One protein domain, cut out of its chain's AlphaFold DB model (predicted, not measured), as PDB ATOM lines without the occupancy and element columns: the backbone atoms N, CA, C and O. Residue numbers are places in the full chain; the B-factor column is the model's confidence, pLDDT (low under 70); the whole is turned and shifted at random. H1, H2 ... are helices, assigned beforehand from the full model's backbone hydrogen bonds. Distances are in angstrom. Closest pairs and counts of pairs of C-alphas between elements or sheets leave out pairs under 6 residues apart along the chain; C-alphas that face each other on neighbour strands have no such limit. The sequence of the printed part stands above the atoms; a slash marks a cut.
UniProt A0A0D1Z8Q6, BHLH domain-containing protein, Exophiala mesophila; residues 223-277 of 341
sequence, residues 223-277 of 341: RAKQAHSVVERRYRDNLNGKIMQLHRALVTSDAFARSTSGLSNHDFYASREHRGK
ATOM      1  N   ARG A 223     210.236 189.622 297.238       94.69
ATOM      2  CA  ARG A 223     210.542 190.975 296.744       94.69
ATOM      3  C   ARG A 223     210.624 191.024 295.218       94.69
ATOM      4  O   ARG A 223     210.050 191.923 294.608       94.69
ATOM      5  N   ALA A 224     211.245 190.026 294.589       95.75
ATOM      6  CA  ALA A 224     211.304 189.925 293.131       95.75
ATOM      7  C   ALA A 224     209.906 189.775 292.501       95.75
ATOM      8  O   ALA A 224     209.578 190.469 291.536       95.75
ATOM      9  N   LYS A 225     209.040 188.926 293.075       96.62
ATOM     10  CA  LYS A 225     207.647 188.757 292.618       96.62
ATOM     11  C   LYS A 225     206.832 190.043 292.770       96.62
ATOM     12  O   LYS A 225     206.064 190.389 291.870       96.62
ATOM     13  N   GLN A 226     207.002 190.766 293.878       97.31
ATOM     14  CA  GLN A 226     206.345 192.057 294.090       97.31
ATOM     15  C   GLN A 226     206.814 193.100 293.071       97.31
ATOM     16  O   GLN A 226     205.976 193.745 292.440       97.31
ATOM     17  N   ALA A 227     208.126 193.214 292.846       97.25
ATOM     18  CA  ALA A 227     208.682 194.120 291.844       97.25
ATOM     19  C   ALA A 227     208.133 193.812 290.440       97.25
ATOM     20  O   ALA A 227     207.640 194.713 289.759       97.25
ATOM     21  N   HIS A 228     208.104 192.535 290.045       98.19
ATOM     22  CA  HIS A 228     207.502 192.114 288.779       98.19
ATOM     23  C   HIS A 228     206.011 192.484 288.700       98.19
ATOM     24  O   HIS A 228     205.546 192.982 287.676       98.19
ATOM     25  N   SER A 229     205.240 192.267 289.771       98.25
ATOM     26  CA  SER A 229     203.813 192.619 289.810       98.25
ATOM     27  C   SER A 229     203.573 194.120 289.601       98.25
ATOM     28  O   SER A 229     202.646 194.503 288.883       98.25
ATOM     29  N   VAL A 230     204.424 194.974 290.180       98.19
ATOM     30  CA  VAL A 230     204.356 196.433 289.997       98.19
ATOM     31  C   VAL A 230     204.657 196.821 288.550       98.19
ATOM     32  O   VAL A 230     203.925 197.634 287.978       98.19
ATOM     33  N   VAL A 231     205.696 196.239 287.948       98.44
ATOM     34  CA  VAL A 231     206.067 196.503 286.547       98.44
ATOM     35  C   VAL A 231     204.943 196.083 285.597       98.44
ATOM     36  O   VAL A 231     204.505 196.890 284.776       98.44
ATOM     37  N   GLU A 232     204.408 194.873 285.759       98.44
ATOM     38  CA  GLU A 232     203.305 194.367 284.933       98.44
ATOM     39  C   GLU A 232     202.049 195.235 285.071       98.44
ATOM     40  O   GLU A 232     201.410 195.582 284.078       98.44
ATOM     41  N   ARG A 233     201.706 195.661 286.294       98.50
ATOM     42  CA  ARG A 233     200.572 196.571 286.510       98.50
ATOM     43  C   ARG A 233     200.757 197.880 285.743       98.50
ATOM     44  O   ARG A 233     199.858 198.263 284.998       98.50
ATOM     45  N   ARG A 234     201.929 198.517 285.858       98.44
ATOM     46  CA  ARG A 234     202.241 199.757 285.124       98.44
ATOM     47  C   ARG A 234     202.167 199.561 283.609       98.44
ATOM     48  O   ARG A 234     201.649 200.435 282.917       98.44
ATOM     49  N   TYR A 235     202.635 198.423 283.095       98.75
ATOM     50  CA  TYR A 235     202.515 198.088 281.675       98.75
ATOM     51  C   TYR A 235     201.046 197.985 281.236       98.75
ATOM     52  O   TYR A 235     200.644 198.617 280.253       98.75
ATOM     53  N   ARG A 236     200.214 197.261 281.997       98.44
ATOM     54  CA  ARG A 236     198.774 197.135 281.709       98.44
ATOM     55  C   ARG A 236     198.058 198.483 281.769       98.44
ATOM     56  O   ARG A 236     197.216 198.746 280.911       98.44
ATOM     57  N   ASP A 237     198.404 199.337 282.728       98.12
ATOM     58  CA  ASP A 237     197.834 200.680 282.860       98.12
ATOM     59  C   ASP A 237     198.245 201.587 281.692       98.12
ATOM     60  O   ASP A 237     197.389 202.260 281.115       98.12
ATOM     61  N   ASN A 238     199.512 201.541 281.261       98.44
ATOM     62  CA  ASN A 238     199.975 202.268 280.074       98.44
ATOM     63  C   ASN A 238     199.234 201.822 278.805       98.44
ATOM     64  O   ASN A 238     198.757 202.658 278.036       98.44
ATOM     65  N   LEU A 239     199.089 200.509 278.604       98.12
ATOM     66  CA  LEU A 239     198.357 199.954 277.466       98.12
ATOM     67  C   LEU A 239     196.881 200.370 277.488       98.12
ATOM     68  O   LEU A 239     196.341 200.794 276.467       98.12
ATOM     69  N   ASN A 240     196.227 200.284 278.649       97.31
ATOM     70  CA  ASN A 240     194.847 200.742 278.810       97.31
ATOM     71  C   ASN A 240     194.716 202.243 278.516       97.31
ATOM     72  O   ASN A 240     193.761 202.648 277.854       97.31
ATOM     73  N   GLY A 241     195.690 203.049 278.949       97.31
ATOM     74  CA  GLY A 241     195.769 204.473 278.633       97.31
ATOM     75  C   GLY A 241     195.810 204.733 277.127       97.31
ATOM     76  O   GLY A 241     195.016 205.526 276.626       97.31
ATOM     77  N   LYS A 242     196.655 204.002 276.387       98.25
ATOM     78  CA  LYS A 242     196.745 204.103 274.919       98.25
ATOM     79  C   LYS A 242     195.440 203.716 274.219       98.25
ATOM     80  O   LYS A 242     195.001 204.424 273.318       98.25
ATOM     81  N   ILE A 243     194.778 202.643 274.661       97.62
ATOM     82  CA  ILE A 243     193.476 202.229 274.105       97.62
ATOM     83  C   ILE A 243     192.411 203.311 274.345       97.62
ATOM     84  O   ILE A 243     191.629 203.623 273.451       97.62
ATOM     85  N   MET A 244     192.392 203.923 275.533       95.62
ATOM     86  CA  MET A 244     191.454 205.007 275.843       95.62
ATOM     87  C   MET A 244     191.747 206.284 275.052       95.62
ATOM     88  O   MET A 244     190.811 206.967 274.639       95.62
ATOM     89  N   GLN A 245     193.022 206.607 274.829       96.94
ATOM     90  CA  GLN A 245     193.420 207.727 273.980       96.94
ATOM     91  C   GLN A 245     192.940 207.522 272.541       96.94
ATOM     92  O   GLN A 245     192.332 208.427 271.975       96.94
ATOM     93  N   LEU A 246     193.143 206.322 271.987       97.69
ATOM     94  CA  LEU A 246     192.648 205.956 270.662       97.69
ATOM     95  C   LEU A 246     191.124 206.097 270.577       97.69
ATOM     96  O   LEU A 246     190.622 206.737 269.663       97.69
ATOM     97  N   HIS A 247     190.390 205.575 271.561       95.50
ATOM     98  CA  HIS A 247     188.935 205.717 271.599       95.50
ATOM     99  C   HIS A 247     188.485 207.187 271.576       95.50
ATOM    100  O   HIS A 247     187.599 207.544 270.804       95.50
ATOM    101  N   ARG A 248     189.108 208.052 272.388       94.38
ATOM    102  CA  ARG A 248     188.798 209.493 272.390       94.38
ATOM    103  C   ARG A 248     189.081 210.131 271.033       94.38
ATOM    104  O   ARG A 248     188.250 210.891 270.557       94.38
ATOM    105  N   ALA A 249     190.214 209.805 270.412       95.25
ATOM    106  CA  ALA A 249     190.557 210.315 269.088       95.25
ATOM    107  C   ALA A 249     189.512 209.907 268.036       95.25
ATOM    108  O   ALA A 249     189.043 210.760 267.293       95.25
ATOM    109  N   LEU A 250     189.085 208.640 268.031       94.69
ATOM    110  CA  LEU A 250     188.063 208.140 267.102       94.69
ATOM    111  C   LEU A 250     186.711 208.835 267.292       94.69
ATOM    112  O   LEU A 250     186.084 209.221 266.310       94.69
ATOM    113  N   VAL A 251     186.282 209.032 268.541       91.06
ATOM    114  CA  VAL A 251     185.035 209.752 268.853       91.06
ATOM    115  C   VAL A 251     185.103 211.206 268.383       91.06
ATOM    116  O   VAL A 251     184.168 211.688 267.748       91.06
ATOM    117  N   THR A 252     186.213 211.900 268.642       90.06
ATOM    118  CA  THR A 252     186.397 213.283 268.178       90.06
ATOM    119  C   THR A 252     186.405 213.371 266.651       90.06
ATOM    120  O   THR A 252     185.770 214.265 266.092       90.06
ATOM    121  N   SER A 253     187.083 212.444 265.967       89.50
ATOM    122  CA  SER A 253     187.117 212.410 264.502       89.50
ATOM    123  C   SER A 253     185.741 212.148 263.889       89.50
ATOM    124  O   SER A 253     185.371 212.821 262.931       89.50
ATOM    125  N   ASP A 254     184.960 211.219 264.446       86.81
ATOM    126  CA  ASP A 254     183.598 210.947 263.967       86.81
ATOM    127  C   ASP A 254     182.666 212.148 264.211       86.81
ATOM    128  O   ASP A 254     181.906 212.540 263.327       86.81
ATOM    129  N   ALA A 255     182.780 212.817 265.364       83.75
ATOM    130  CA  ALA A 255     182.043 214.054 265.625       83.75
ATOM    131  C   ALA A 255     182.388 215.169 264.615       83.75
ATOM    132  O   ALA A 255     181.495 215.887 264.148       83.75
ATOM    133  N   PHE A 256     183.663 215.299 264.237       83.12
ATOM    134  CA  PHE A 256     184.101 216.260 263.223       83.12
ATOM    135  C   PHE A 256     183.558 215.913 261.828       83.12
ATOM    136  O   PHE A 256     182.942 216.767 261.189       83.12
ATOM    137  N   ALA A 257     183.703 214.659 261.389       81.12
ATOM    138  CA  ALA A 257     183.224 214.193 260.084       81.12
ATOM    139  C   ALA A 257     181.700 214.349 259.918       81.12
ATOM    140  O   ALA A 257     181.195 214.666 258.842       81.12
ATOM    141  N   ARG A 258     180.935 214.175 260.998       73.94
ATOM    142  CA  ARG A 258     179.475 214.365 260.973       73.94
ATOM    143  C   ARG A 258     179.074 215.835 260.954       73.94
ATOM    144  O   ARG A 258     178.097 216.184 260.292       73.94
ATOM    145  N   SER A 259     179.846 216.696 261.619       75.44
ATOM    146  CA  SER A 259     179.626 218.148 261.608       75.44
ATOM    147  C   SER A 259     179.826 218.746 260.214       75.44
ATOM    148  O   SER A 259     179.075 219.635 259.820       75.44
ATOM    149  N   THR A 260     180.785 218.233 259.439       73.69
ATOM    150  CA  THR A 260     181.004 218.657 258.046       73.69
ATOM    151  C   THR A 260     179.985 218.050 257.076       73.69
ATOM    152  O   THR A 260     179.643 218.684 256.081       73.69
ATOM    153  N   SER A 261     179.462 216.853 257.370       68.00
ATOM    154  CA  SER A 261     178.480 216.155 256.525       68.00
ATOM    155  C   SER A 261     177.014 216.567 256.777       68.00
ATOM    156  O   SER A 261     176.132 216.214 255.998       68.00
ATOM    157  N   GLY A 262     176.726 217.332 257.838       64.19
ATOM    158  CA  GLY A 262     175.387 217.880 258.116       64.19
ATOM    159  C   GLY A 262     174.332 216.848 258.548       64.19
ATOM    160  O   GLY A 262     173.141 217.156 258.570       64.19
ATOM    161  N   LEU A 263     174.743 215.624 258.893       58.56
ATOM    162  CA  LEU A 263     173.849 214.544 259.323       58.56
ATOM    163  C   LEU A 263     173.576 214.640 260.836       58.56
ATOM    164  O   LEU A 263     174.502 214.718 261.640       58.56
ATOM    165  N   SER A 264     172.298 214.632 261.231       53.06
ATOM    166  CA  SER A 264     171.848 214.883 262.610       53.06
ATOM    167  C   SER A 264     172.413 213.888 263.638       53.06
ATOM    168  O   SER A 264     172.297 212.673 263.488       53.06
ATOM    169  N   ASN A 265     172.962 214.437 264.724       54.09
ATOM    170  CA  ASN A 265     173.818 213.783 265.723       54.09
ATOM    171  C   ASN A 265     173.122 212.894 266.777       54.09
ATOM    172  O   ASN A 265     173.798 212.362 267.655       54.09
ATOM    173  N   HIS A 266     171.797 212.745 266.768       54.34
ATOM    174  CA  HIS A 266     171.102 212.429 268.023       54.34
ATOM    175  C   HIS A 266     170.969 210.928 268.362       54.34
ATOM    176  O   HIS A 266     171.004 210.567 269.538       54.34
ATOM    177  N   ASP A 267     170.880 210.032 267.375       54.38
ATOM    178  CA  ASP A 267     170.408 208.663 267.662       54.38
ATOM    179  C   ASP A 267     171.523 207.637 267.917       54.38
ATOM    180  O   ASP A 267     171.330 206.664 268.650       54.38
ATOM    181  N   PHE A 268     172.720 207.839 267.356       54.53
ATOM    182  CA  PHE A 268     173.798 206.846 267.462       54.53
ATOM    183  C   PHE A 268     174.653 207.026 268.727       54.53
ATOM    184  O   PHE A 268     175.054 206.044 269.357       54.53
ATOM    185  N   TYR A 269     174.888 208.276 269.140       54.53
ATOM    186  CA  TYR A 269     175.708 208.600 270.310       54.53
ATOM    187  C   TYR A 269     174.987 208.333 271.632       54.53
ATOM    188  O   TYR A 269     175.586 207.739 272.526       54.53
ATOM    189  N   ALA A 270     173.684 208.621 271.726       54.09
ATOM    190  CA  ALA A 270     172.893 208.305 272.919       54.09
ATOM    191  C   ALA A 270     172.925 206.800 273.260       54.09
ATOM    192  O   ALA A 270     173.000 206.416 274.426       54.09
ATOM    193  N   SER A 271     172.959 205.932 272.241       53.62
ATOM    194  CA  SER A 271     173.046 204.477 272.424       53.62
ATOM    195  C   SER A 271     174.443 204.004 272.851       53.62
ATOM    196  O   SER A 271     174.574 203.032 273.602       53.62
ATOM    197  N   ARG A 272     175.506 204.685 272.400       58.94
ATOM    198  CA  ARG A 272     176.895 204.292 272.684       58.94
ATOM    199  C   ARG A 272     177.401 204.835 274.016       58.94
ATOM    200  O   ARG A 272     178.057 204.111 274.760       58.94
ATOM    201  N   GLU A 273     177.056 206.072 274.337       55.12
ATOM    202  CA  GLU A 273     177.486 206.763 275.553       55.12
ATOM    203  C   GLU A 273     176.789 206.204 276.805       55.12
ATOM    204  O   GLU A 273     177.357 206.202 277.895       55.12
ATOM    205  N   HIS A 274     175.596 205.616 276.644       52.41
ATOM    206  CA  HIS A 274     174.888 204.899 277.713       52.41
ATOM    207  C   HIS A 274     175.351 203.449 277.921       52.41
ATOM    208  O   HIS A 274     175.045 202.849 278.957       52.41
ATOM    209  N   ARG A 275     176.132 202.863 277.000       58.66
ATOM    210  CA  ARG A 275     176.784 201.565 277.240       58.66
ATOM    211  C   ARG A 275     178.073 201.793 278.019       58.66
ATOM    212  O   ARG A 275     179.162 201.849 277.456       58.66
ATOM    213  N   GLY A 276     177.931 201.924 279.336       62.62
ATOM    214  CA  GLY A 276     179.049 202.032 280.267       62.62
ATOM    215  C   GLY A 276     180.183 201.053 279.933       62.62
ATOM    216  O   GLY A 276     179.973 199.846 279.859       62.62
ATOM    217  N   LYS A 277     181.391 201.610 279.778       78.19
ATOM    218  CA  LYS A 277     182.668 200.946 279.453       78.19
ATOM    219  C   LYS A 277     182.736 200.364 278.033       78.19
ATOM    220  O   LYS A 277     182.210 199.299 277.726       78.19
TER     221      LYS A 277
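AT A GLANCE: This is residues 223 to 277 of the 341 residues of the protein "BHLH domain-containing protein" of Exophiala mesophila (UniProt A0A0D1Z8Q6). One long straight helix, H1, makes a rod, and after its last residue, Ser 261, the backbone folds back through a tight link of 4 residues into a small helix, H2, that runs back alongside H1 but apart from it, like a hook with a long shaft. The printed part has 55 residues with two named helices, H1 then H2, and no named strand; its class is all helix. It is extended, with a radius of gyration of the C-alphas of 17.9 A, and spans 58 by 21 by 6 A.

IN THESE COORDINATES: H1, residues 223 to 261, begins at C-alpha 223 (210.542, 190.975, 296.744) and measures 57.3 A from first to last C-alpha. H2, residues 266 to 273, ends at C-alpha 273 (177.486, 206.763, 275.553).

HOW THE PARTS SIT: H1 and H2 are apart, with no C-alpha of one within 8 A of the other, and run opposite ways. In H1 every O i to N i+4 pair is within hydrogen-bond range; in H2, 2 of 4 are.

THE WHOLE: The C-alphas farthest apart, of Arg 223 and Gly 262, are 58.8 A apart. The printed part has no cut, and the link from H1 to H2 is tight. Residues 261 to 276 have pLDDT under 70.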